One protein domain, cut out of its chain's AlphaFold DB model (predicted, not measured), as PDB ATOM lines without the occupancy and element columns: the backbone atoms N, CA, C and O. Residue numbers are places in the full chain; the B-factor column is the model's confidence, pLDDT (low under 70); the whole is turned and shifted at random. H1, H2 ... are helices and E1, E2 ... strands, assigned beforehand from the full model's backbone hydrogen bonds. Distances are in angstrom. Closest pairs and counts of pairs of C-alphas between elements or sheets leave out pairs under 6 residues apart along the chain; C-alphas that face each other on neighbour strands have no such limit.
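This is residues 23 to 103 of the 103 residues of the protein "Disease resistance protein (TIR-NBS-LRR class)" of Medicago truncatula (UniProt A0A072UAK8). What shape do these atoms make? A small body of two strands side by side, E1 and E2, with helix H1 packed along them, sends out one long helix, H3, whose residues 88 to 101 stick out as an arm with the last two residues, 102 and 103, at its tip. The short helix H2 sits near the last residues of E1 and makes a corner with the first residues of H3. What is it built of? The printed part has 81 residues, with two named strands and three named helices in the order E1, H1, E2, H2, H3; the sheet order is E1, E2, parallel, and the class is mixed, helices and strands. The whole is loose, with a radius of gyration of the C-alphas of 15.3 A, and spans 46 by 30 by 18 A.

Where does the first element begin? Strand E1, residues 27 to 33, is 19.3 A long, with C-alpha 27 at (232.868, 270.328, 175.041). What comes next? Helix H1, residues 41 to 57, is 24.5 A long, and strand E2, residues 60 to 66, is 19.4 A long. What closes the printed part? Helix H2, residues 70 to 75, is 8.6 A long. Helix H3, residues 79 to 101, is 33.5 A long, with C-alpha 79 at (228.810, 296.820, 173.053) and C-alpha 101 at (221.323, 298.023, 205.679).

How do the strands pair? E1 and E2 are parallel neighbours at 20 degrees, with N 30 and O 62 at 2.9 A and N 64 and O 30 at 2.8 A, within hydrogen-bond range. E1, H1 and E2 form a strand-helix-strand unit, two parallel neighbour strands with a helix between them along the chain, and its crossover is right-handed. How near is H1 to the strands? The closest C-alphas of H1 and E2 are those of Phe 54 and Met 60, 6.8 A apart; those of H1 and E1 are Ile 50 and Ala 28, 7.4 A apart. How do the helices stand? H2 and H3 touch only at the corner by their link, closest at the C-alphas of Val 73 and Tyr 80, 6.2 A apart, at a steep tilt of 40 degrees, the same way; H3 does so with residues 79 to 81 alone. H1 and H3 are close but not clearly touching, at the C-alphas of Ser 41 and His 87, 7.2 A apart, and about perpendicular at 80 degrees, while H1 and H2 are apart. In H1, H2 and H3 every O i to N i+4 pair is within hydrogen-bond range.

How large is it? The two C-alphas farthest apart are those of Gly 67 and Lys 103, 46.5 A, and the outline is only just elongated. Without residues 88 to 103, which stand free, the body spans 32 by 21 by 17 A. Is anything missing or long? The printed part has no cut; the link from E1 to H1 is short and the other links are tight. Where is confidence low? The mean pLDDT of the printed part is 83.6, and residues 102 to 103 are under 70.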
ATOM      1  N   GLU A  23     229.562 270.393 184.241       79.75
ATOM      2  CA  GLU A  23     230.606 269.604 184.884       79.75
ATOM      3  C   GLU A  23     230.862 268.247 184.222       79.75
ATOM      4  O   GLU A  23     232.020 267.824 184.150       79.75
ATOM      5  N   ASP A  24     229.813 267.582 183.746       85.75
ATOM      6  CA  ASP A  24     229.899 266.285 183.066       85.75
ATOM      7  C   ASP A  24     230.246 266.425 181.568       85.75
ATOM      8  O   ASP A  24     230.518 265.435 180.876       85.75
ATOM      9  N   SER A  25     230.236 267.651 181.035       86.81
ATOM     10  CA  SER A  25     230.486 267.924 179.620       86.81
ATOM     11  C   SER A  25     231.975 267.991 179.284       86.81
ATOM     12  O   SER A  25     232.791 268.528 180.024       86.81
ATOM     13  N   LYS A  26     232.331 267.483 178.096       88.50
ATOM     14  CA  LYS A  26     233.704 267.541 177.551       88.50
ATOM     15  C   LYS A  26     233.931 268.707 176.590       88.50
ATOM     16  O   LYS A  26     235.073 269.074 176.326       88.50
ATOM     17  N   ILE A  27     232.849 269.245 176.026       89.31
ATOM     18  CA  ILE A  27     232.868 270.328 175.041       89.31
ATOM     19  C   ILE A  27     231.802 271.348 175.436       89.31
ATOM     20  O   ILE A  27     230.654 270.965 175.660       89.31
ATOM     21  N   ALA A  28     232.175 272.624 175.482       89.94
ATOM     22  CA  ALA A  28     231.258 273.746 175.632       89.94
ATOM     23  C   ALA A  28     231.309 274.615 174.372       89.94
ATOM     24  O   ALA A  28     232.389 274.985 173.912       89.94
ATOM     25  N   ILE A  29     230.143 274.940 173.812       91.69
ATOM     26  CA  ILE A  29     230.017 275.860 172.678       91.69
ATOM     27  C   ILE A  29     229.401 277.148 173.205       91.69
ATOM     28  O   ILE A  29     228.278 277.132 173.707       91.69
ATOM     29  N   ILE A  30     230.136 278.250 173.092       90.75
ATOM     30  CA  ILE A  30     229.708 279.559 173.587       90.75
ATOM     31  C   ILE A  30     229.349 280.424 172.390       90.75
ATOM     32  O   ILE A  30     230.203 280.682 171.546       90.75
ATOM     33  N   VAL A  31     228.099 280.878 172.316       90.62
ATOM     34  CA  VAL A  31     227.621 281.743 171.231       90.62
ATOM     35  C   VAL A  31     227.585 283.186 171.719       90.62
ATOM     36  O   VAL A  31     226.656 283.592 172.410       90.62
ATOM     37  N   PHE A  32     228.599 283.960 171.349       89.38
ATOM     38  CA  PHE A  32     228.672 285.390 171.619       89.38
ATOM     39  C   PHE A  32     227.784 286.147 170.634       89.38
ATOM     40  O   PHE A  32     228.032 286.111 169.428       89.38
ATOM     41  N   SER A  33     226.760 286.834 171.137       87.25
ATOM     42  CA  SER A  33     225.863 287.680 170.347       87.25
ATOM     43  C   SER A  33     225.963 289.142 170.777       87.25
ATOM     44  O   SER A  33     226.231 289.452 171.936       87.25
ATOM     45  N   LYS A  34     225.737 290.059 169.832       79.31
ATOM     46  CA  LYS A  34     225.864 291.501 170.087       79.31
ATOM     47  C   LYS A  34     224.820 292.063 171.067       79.31
ATOM     48  O   LYS A  34     225.149 292.981 171.807       79.31
ATOM     49  N   LEU A  35     223.582 291.562 171.036       73.81
ATOM     50  CA  LEU A  35     222.431 292.208 171.691       73.81
ATOM     51  C   LEU A  35     222.182 291.743 173.135       73.81
ATOM     52  O   LEU A  35     221.898 292.576 173.991       73.81
ATOM     53  N   ASP A  36     222.337 290.448 173.418       77.31
ATOM     54  CA  ASP A  36     221.795 289.863 174.659       77.31
ATOM     55  C   ASP A  36     222.849 289.184 175.538       77.31
ATOM     56  O   ASP A  36     222.645 288.993 176.734       77.31
ATOM     57  N   TYR A  37     223.993 288.805 174.962       84.00
ATOM     58  CA  TYR A  37     224.967 288.001 175.695       84.00
ATOM     59  C   TYR A  37     225.666 288.802 176.800       84.00
ATOM     60  O   TYR A  37     225.763 288.350 177.935       84.00
ATOM     61  N   ALA A  38     226.175 289.991 176.465       82.12
ATOM     62  CA  ALA A  38     226.977 290.800 177.383       82.12
ATOM     63  C   ALA A  38     226.138 291.574 178.412       82.12
ATOM     64  O   ALA A  38     226.668 291.975 179.440       82.12
ATOM     65  N   SER A  39     224.857 291.807 178.113       81.75
ATOM     66  CA  SER A  39     223.898 292.530 178.959       81.75
ATOM     67  C   SER A  39     223.178 291.628 179.966       81.75
ATOM     68  O   SER A  39     222.496 292.117 180.868       81.75
ATOM     69  N   SER A  40     223.305 290.310 179.806       83.81
ATOM     70  CA  SER A  40     222.718 289.322 180.696       83.81
ATOM     71  C   SER A  40     223.730 288.907 181.761       83.81
ATOM     72  O   SER A  40     224.681 288.169 181.490       83.81
ATOM     73  N   SER A  41     223.490 289.321 183.010       80.56
ATOM     74  CA  SER A  41     224.287 288.879 184.167       80.56
ATOM     75  C   SER A  41     224.285 287.356 184.302       80.56
ATOM     76  O   SER A  41     225.273 286.766 184.738       80.56
ATOM     77  N   PHE A  42     223.195 286.722 183.868       78.81
ATOM     78  CA  PHE A  42     223.060 285.279 183.808       78.81
ATOM     79  C   PHE A  42     224.053 284.651 182.823       78.81
ATOM     80  O   PHE A  42     224.842 283.796 183.223       78.81
ATOM     81  N   CYS A  43     224.096 285.130 181.573       82.75
ATOM     82  CA  CYS A  43     225.032 284.621 180.564       82.75
ATOM     83  C   CYS A  43     226.495 284.808 180.992       82.75
ATOM     84  O   CYS A  43     227.329 283.931 180.757       82.75
ATOM     85  N   LEU A  44     226.812 285.922 181.659       83.56
ATOM     86  CA  LEU A  44     228.149 286.169 182.206       83.56
ATOM     87  C   LEU A  44     228.486 285.230 183.379       83.56
ATOM     88  O   LEU A  44     229.624 284.764 183.492       83.56
ATOM     89  N   GLY A  45     227.501 284.904 184.220       82.50
ATOM     90  CA  GLY A  45     227.638 283.910 185.285       82.50
ATOM     91  C   GLY A  45     227.905 282.503 184.745       82.50
ATOM     92  O   GLY A  45     228.841 281.833 185.194       82.50
ATOM     93  N   GLU A  46     227.144 282.076 183.733       81.56
ATOM     94  CA  GLU A  46     227.364 280.799 183.041       81.56
ATOM     95  C   GLU A  46     228.750 280.739 182.393       81.56
ATOM     96  O   GLU A  46     229.466 279.748 182.556       81.56
ATOM     97  N   LEU A  47     229.160 281.808 181.702       87.62
ATOM     98  CA  LEU A  47     230.475 281.911 181.070       87.62
ATOM     99  C   LEU A  47     231.608 281.697 182.080       87.62
ATOM    100  O   LEU A  47     232.517 280.902 181.831       87.62
ATOM    101  N   SER A  48     231.537 282.380 183.224       86.00
ATOM    102  CA  SER A  48     232.528 282.259 184.295       86.00
ATOM    103  C   SER A  48     232.624 280.820 184.811       86.00
ATOM    104  O   SER A  48     233.722 280.265 184.932       86.00
ATOM    105  N   HIS A  49     231.477 280.169 185.031       85.12
ATOM    106  CA  HIS A  49     231.444 278.788 185.505       85.12
ATOM    107  C   HIS A  49     231.986 277.788 184.470       85.12
ATOM    108  O   HIS A  49     232.761 276.896 184.825       85.12
ATOM    109  N   ILE A  50     231.646 277.957 183.187       86.06
ATOM    110  CA  ILE A  50     232.178 277.132 182.092       86.06
ATOM    111  C   ILE A  50     233.702 277.253 182.034       86.06
ATOM    112  O   ILE A  50     234.387 276.229 182.022       86.06
ATOM    113  N   ILE A  51     234.239 278.477 182.045       86.56
ATOM    114  CA  ILE A  51     235.690 278.715 182.004       86.56
ATOM    115  C   ILE A  51     236.374 278.054 183.206       86.56
ATOM    116  O   ILE A  51     237.363 277.343 183.032       86.56
ATOM    117  N   HIS A  52     235.827 278.231 184.413       86.00
ATOM    118  CA  HIS A  52     236.368 277.613 185.623       86.00
ATOM    119  C   HIS A  52     236.387 276.080 185.529       86.00
ATOM    120  O   HIS A  52     237.418 275.446 185.759       86.00
ATOM    121  N   CYS A  53     235.262 275.473 185.147       83.31
ATOM    122  CA  CYS A  53     235.135 274.023 185.057       83.31
ATOM    123  C   CYS A  53     236.062 273.425 183.985       83.31
ATOM    124  O   CYS A  53     236.744 272.426 184.228       83.31
ATOM    125  N   PHE A  54     236.111 274.037 182.802       86.88
ATOM    126  CA  PHE A  54     236.843 273.496 181.659       86.88
ATOM    127  C   PHE A  54     238.357 273.680 181.791       86.88
ATOM    128  O   PHE A  54     239.094 272.766 181.415       86.88
ATOM    129  N   ASN A  55     238.818 274.774 182.411       83.38
ATOM    130  CA  ASN A  55     240.233 274.961 182.751       83.38
ATOM    131  C   ASN A  55     240.737 273.885 183.724       83.38
ATOM    132  O   ASN A  55     241.855 273.398 183.573       83.38
ATOM    133  N   ASN A  56     239.905 273.472 184.686       81.12
ATOM    134  CA  ASN A  56     240.291 272.476 185.690       81.12
ATOM    135  C   ASN A  56     240.248 271.032 185.161       81.12
ATOM    136  O   ASN A  56     240.980 270.176 185.651       81.12
ATOM    137  N   LYS A  57     239.385 270.742 184.177       82.56
ATOM    138  CA  LYS A  57     239.140 269.379 183.665       82.56
ATOM    139  C   LYS A  57     239.792 269.080 182.311       82.56
ATOM    140  O   LYS A  57     239.686 267.953 181.832       82.56
ATOM    141  N   GLY A  58     240.436 270.063 181.675       81.06
ATOM    142  CA  GLY A  58     240.994 269.917 180.325       81.06
ATOM    143  C   GLY A  58     239.922 269.775 179.236       81.06
ATOM    144  O   GLY A  58     240.144 269.107 178.227       81.06
ATOM    145  N   GLY A  59     238.738 270.353 179.461       85.69
ATOM    146  CA  GLY A  59     237.651 270.360 178.481       85.69
ATOM    147  C   GLY A  59     237.915 271.341 177.336       85.69
ATOM    148  O   GLY A  59     238.695 272.281 177.470       85.69
ATOM    149  N   MET A  60     237.228 271.162 176.205       88.62
ATOM    150  CA  MET A  60     237.362 272.052 175.047       88.62
ATOM    151  C   MET A  60     236.257 273.113 175.017       88.62
ATOM    152  O   MET A  60     235.072 272.784 175.067       88.62
ATOM    153  N   VAL A  61     236.642 274.381 174.872       90.56
ATOM    154  CA  VAL A  61     235.715 275.504 174.684       90.56
ATOM    155  C   VAL A  61     235.793 275.992 173.240       90.56
ATOM    156  O   VAL A  61     236.871 276.327 172.753       90.56
ATOM    157  N   ILE A  62     234.649 276.047 172.556       92.62
ATOM    158  CA  ILE A  62     234.534 276.535 171.177       92.62
ATOM    159  C   ILE A  62     233.709 277.828 171.177       92.62
ATOM    160  O   ILE A  62     232.495 277.774 171.393       92.62
ATOM    161  N   PRO A  63     234.330 278.992 170.925       92.56
ATOM    162  CA  PRO A  63     233.599 280.241 170.782       92.56
ATOM    163  C   PRO A  63     233.029 280.388 169.363       92.56
ATOM    164  O   PRO A  63     233.731 280.195 168.370       92.56
ATOM    165  N   VAL A  64     231.762 280.783 169.271       93.94
ATOM    166  CA  VAL A  64     231.053 281.151 168.041       93.94
ATOM    167  C   VAL A  64     230.646 282.612 168.160       93.94
ATOM    168  O   VAL A  64     230.043 283.008 169.152       93.94
ATOM    169  N   PHE A  65     230.969 283.417 167.152       91.44
ATOM    170  CA  PHE A  65     230.692 284.851 167.148       91.44
ATOM    171  C   PHE A  65     229.554 285.146 166.173       91.44
ATOM    172  O   PHE A  65     229.703 284.980 164.964       91.44
ATOM    173  N   TYR A  66     228.402 285.544 166.707       90.50
ATOM    174  CA  TYR A  66     227.191 285.819 165.944       90.50
ATOM    175  C   TYR A  66     226.903 287.322 165.917       90.50
ATOM    176  O   TYR A  66     226.443 287.908 166.898       90.50
ATOM    177  N   GLY A  67     227.198 287.959 164.781       87.56
ATOM    178  CA  GLY A  67     226.988 289.400 164.602       87.56
ATOM    179  C   GLY A  67     227.877 290.280 165.489       87.56
ATOM    180  O   GLY A  67     227.539 291.436 165.733       87.56
ATOM    181  N   THR A  68     228.989 289.737 165.996       86.50
ATOM    182  CA  THR A  68     229.995 290.451 166.791       86.50
ATOM    183  C   THR A  68     231.394 290.068 166.323       86.50
ATOM    184  O   THR A  68     231.623 288.929 165.914       86.50
ATOM    185  N   GLU A  69     232.333 291.006 166.386       89.94
ATOM    186  CA  GLU A  69     233.729 290.735 166.062       89.94
ATOM    187  C   GLU A  69     234.425 290.040 167.242       89.94
ATOM    188  O   GLU A  69     234.289 290.482 168.390       89.94
ATOM    189  N   PRO A  70     235.251 289.003 167.007       91.06
ATOM    190  CA  PRO A  70     235.989 288.333 168.078       91.06
ATOM    191  C   PRO A  70     236.851 289.284 168.916       91.06
ATOM    192  O   PRO A  70     237.081 289.049 170.103       91.06
ATOM    193  N   SER A  71     237.339 290.365 168.304       91.44
ATOM    194  CA  SER A  71     238.128 291.396 168.975       91.44
ATOM    195  C   SER A  71     237.314 292.185 170.004       91.44
ATOM    196  O   SER A  71     237.874 292.528 171.043       91.44
ATOM    197  N   HIS A  72     236.020 292.425 169.764       88.75
ATOM    198  CA  HIS A  72     235.143 293.152 170.688       88.75
ATOM    199  C   HIS A  72     234.914 292.341 171.964       88.75
ATOM    200  O   HIS A  72     235.019 292.882 173.060       88.75
ATOM    201  N   VAL A  73     234.732 291.023 171.831       87.62
ATOM    202  CA  VAL A  73     234.612 290.104 172.975       87.62
ATOM    203  C   VAL A  73     235.939 289.978 173.728       87.62
ATOM    204  O   VAL A  73     235.975 290.103 174.946       87.62
ATOM    205  N   ARG A  74     237.054 289.752 173.017       87.19
ATOM    206  CA  ARG A  74     238.368 289.525 173.653       87.19
ATOM    207  C   ARG A  74     238.934 290.758 174.347       87.19
ATOM    208  O   ARG A  74     239.605 290.616 175.362       87.19
ATOM    209  N   LYS A  75     238.739 291.941 173.760       87.56
ATOM    210  CA  LYS A  75     239.247 293.208 174.304       87.56
ATOM    211  C   LYS A  75     238.230 293.918 175.191       87.56
ATOM    212  O   LYS A  75     238.588 294.936 175.761       87.56
ATOM    213  N   LEU A  76     237.009 293.384 175.297       83.25
ATOM    214  CA  LEU A  76     235.891 294.009 176.006       83.25
ATOM    215  C   LEU A  76     235.633 295.442 175.508       83.25
ATOM    216  O   LEU A  76     235.508 296.379 176.286       83.25
ATOM    217  N   ASN A  77     235.570 295.600 174.186       84.62
ATOM    218  CA  ASN A  77     235.328 296.882 173.520       84.62
ATOM    219  C   ASN A  77     233.921 296.916 172.899       84.62
ATOM    220  O   ASN A  77     233.261 295.878 172.795       84.62
ATOM    221  N   ASP A  78     233.488 298.095 172.434       85.44
ATOM    222  CA  ASP A  78     232.166 298.304 171.813       85.44
ATOM    223  C   ASP A  78     231.045 297.855 172.782       85.44
ATOM    224  O   ASP A  78     231.174 298.011 174.001       85.44
ATOM    225  N   SER A  79     229.969 297.260 172.271       83.69
ATOM    226  CA  SER A  79     228.810 296.820 173.053       83.69
ATOM    227  C   SER A  79     229.139 295.910 174.244       83.69
ATOM    228  O   SER A  79     228.399 295.912 175.224       83.69
ATOM    229  N   TYR A  80     230.236 295.143 174.194       84.38
ATOM    230  CA  TYR A  80     230.663 294.295 175.313       84.38
ATOM    231  C   TYR A  80     231.253 295.112 176.467       84.38
ATOM    232  O   TYR A  80     230.963 294.816 177.624       84.38
ATOM    233  N   GLY A  81     232.038 296.147 176.159       85.81
ATOM    234  CA  GLY A  81     232.593 297.046 177.171       85.81
ATOM    235  C   GLY A  81     231.501 297.859 177.864       85.81
ATOM    236  O   GLY A  81     231.452 297.920 179.090       85.81
ATOM    237  N   GLU A  82     230.568 298.413 177.084       87.00
ATOM    238  CA  GLU A  82     229.434 299.175 177.623       87.00
ATOM    239  C   GLU A  82     228.526 298.328 178.521       87.00
ATOM    240  O   GLU A  82     228.062 298.796 179.562       87.00
ATOM    241  N   ALA A  83     228.248 297.083 178.124       86.06
ATOM    242  CA  ALA A  83     227.398 296.194 178.906       86.06
ATOM    243  C   ALA A  83     228.068 295.766 180.220       86.06
ATOM    244  O   ALA A  83     227.408 295.738 181.259       86.06
ATOM    245  N   LEU A  84     229.378 295.501 180.201       84.38
ATOM    246  CA  LEU A  84     230.109 295.113 181.405       84.38
ATOM    247  C   LEU A  84     230.202 296.267 182.413       84.38
ATOM    248  O   LEU A  84     229.945 296.052 183.595       84.38
ATOM    249  N   ALA A  85     230.456 297.495 181.947       87.31
ATOM    250  CA  ALA A  85     230.454 298.682 182.805       87.31
ATOM    251  C   ALA A  85     229.100 298.878 183.515       87.31
ATOM    252  O   ALA A  85     229.049 299.121 184.718       87.31
ATOM    253  N   LYS A  86     227.981 298.667 182.805       86.06
ATOM    254  CA  LYS A  86     226.637 298.715 183.411       86.06
ATOM    255  C   LYS A  86     226.437 297.651 184.492       86.06
ATOM    256  O   LYS A  86     225.765 297.911 185.490       86.06
ATOM    257  N   HIS A  87     226.993 296.454 184.303       83.94
ATOM    258  CA  HIS A  87     226.956 295.417 185.330       83.94
ATOM    259  C   HIS A  87     227.781 295.801 186.562       83.94
ATOM    260  O   HIS A  87     227.306 295.579 187.675       83.94
ATOM    261  N   GLU A  88     228.967 296.390 186.382       82.75
ATOM    262  CA  GLU A  88     229.810 296.866 187.485       82.75
ATOM    263  C   GLU A  88     229.108 297.950 188.311       82.75
ATOM    264  O   GLU A  88     229.023 297.815 189.534       82.75
ATOM    265  N   ASP A  89     228.514 298.951 187.656       83.25
ATOM    266  CA  ASP A  89     227.744 300.012 188.318       83.25
ATOM    267  C   ASP A  89     226.562 299.440 189.118       83.25
ATOM    268  O   ASP A  89     226.318 299.818 190.267       83.25
ATOM    269  N   GLY A  90     225.826 298.488 188.536       79.31
ATOM    270  CA  GLY A  90     224.730 297.802 189.223       79.31
ATOM    271  C   GLY A  90     225.201 297.015 190.451       79.31
ATOM    272  O   GLY A  90     224.538 297.026 191.493       79.31
ATOM    273  N   PHE A  91     226.366 296.368 190.359       77.62
ATOM    274  CA  PHE A  91     226.954 295.604 191.459       77.62
ATOM    275  C   PHE A  91     227.430 296.506 192.604       77.62
ATOM    276  O   PHE A  91     227.189 296.193 193.773       77.62
ATOM    277  N   GLN A  92     228.079 297.630 192.283       77.19
ATOM    278  CA  GLN A  92     228.559 298.601 193.271       77.19
ATOM    279  C   GLN A  92     227.399 299.253 194.025       77.19
ATOM    280  O   GLN A  92     227.391 299.239 195.255       77.19
ATOM    281  N   ASN A  93     226.370 299.712 193.306       76.69
ATOM    282  CA  ASN A  93     225.175 300.297 193.917       76.69
ATOM    283  C   ASN A  93     224.473 299.322 194.876       76.69
ATOM    284  O   ASN A  93     224.057 299.709 195.969       76.69
ATOM    285  N   ASN A  94     224.367 298.044 194.495       77.06
ATOM    286  CA  ASN A  94     223.782 297.023 195.363       77.06
ATOM    287  C   ASN A  94     224.638 296.791 196.619       77.06
ATOM    288  O   ASN A  94     224.115 296.742 197.730       77.06
ATOM    289  N   LYS A  95     225.966 296.716 196.468       77.00
ATOM    290  CA  LYS A  95     226.886 296.541 197.598       77.00
ATOM    291  C   LYS A  95     226.792 297.697 198.597       77.00
ATOM    292  O   LYS A  95     226.671 297.451 199.791       77.00
ATOM    293  N   GLU A  96     226.765 298.940 198.117       73.75
ATOM    294  CA  GLU A  96     226.588 300.117 198.975       73.75
ATOM    295  C   GLU A  96     225.244 300.113 199.708       73.75
ATOM    296  O   GLU A  96     225.166 300.500 200.876       73.75
ATOM    297  N   HIS A  97     224.176 299.677 199.038       75.31
ATOM    298  CA  HIS A  97     222.861 299.547 199.656       75.31
ATOM    299  C   HIS A  97     222.862 298.479 200.759       75.31
ATOM    300  O   HIS A  97     222.372 298.732 201.859       75.31
ATOM    301  N   MET A  98     223.479 297.323 200.502       72.25
ATOM    302  CA  MET A  98     223.630 296.248 201.486       72.25
ATOM    303  C   MET A  98     224.485 296.679 202.685       72.25
ATOM    304  O   MET A  98     224.089 296.455 203.826       72.25
ATOM    305  N   ASP A  99     225.600 297.373 202.452       76.88
ATOM    306  CA  ASP A  99     226.472 297.892 203.515       76.88
ATOM    307  C   ASP A  99     225.771 298.954 204.385       76.88
ATOM    308  O   ASP A  99     226.101 299.115 205.562       76.88
ATOM    309  N   ARG A 100     224.790 299.684 203.831       74.88
ATOM    310  CA  ARG A 100     223.942 300.630 204.580       74.88
ATOM    311  C   ARG A 100     222.857 299.942 205.406       74.88
ATOM    312  O   ARG A 100     222.508 300.470 206.452       74.88
ATOM    313  N   LEU A 101     222.325 298.810 204.945       71.50
ATOM    314  CA  LEU A 101     221.323 298.023 205.679       71.50
ATOM    315  C   LEU A 101     221.931 297.196 206.824       71.50
ATOM    316  O   LEU A 101     221.210 296.783 207.726       71.50
ATOM    317  N   LEU A 102     223.241 296.942 206.778       65.94
ATOM    318  CA  LEU A 102     223.981 296.167 207.781       65.94
ATOM    319  C   LEU A 102     224.653 297.034 208.869       65.94
ATOM    320  O   LEU A 102     225.433 296.505 209.662       65.94
ATOM    321  N   LYS A 103     224.365 298.342 208.916       49.75
ATOM    322  CA  LYS A 103     224.774 299.271 209.986       49.75
ATOM    323  C   LYS A 103     223.598 299.613 210.889       49.75
ATOM    324  O   LYS A 103     223.852 299.764 212.103       49.75
TER     325      LYS A 103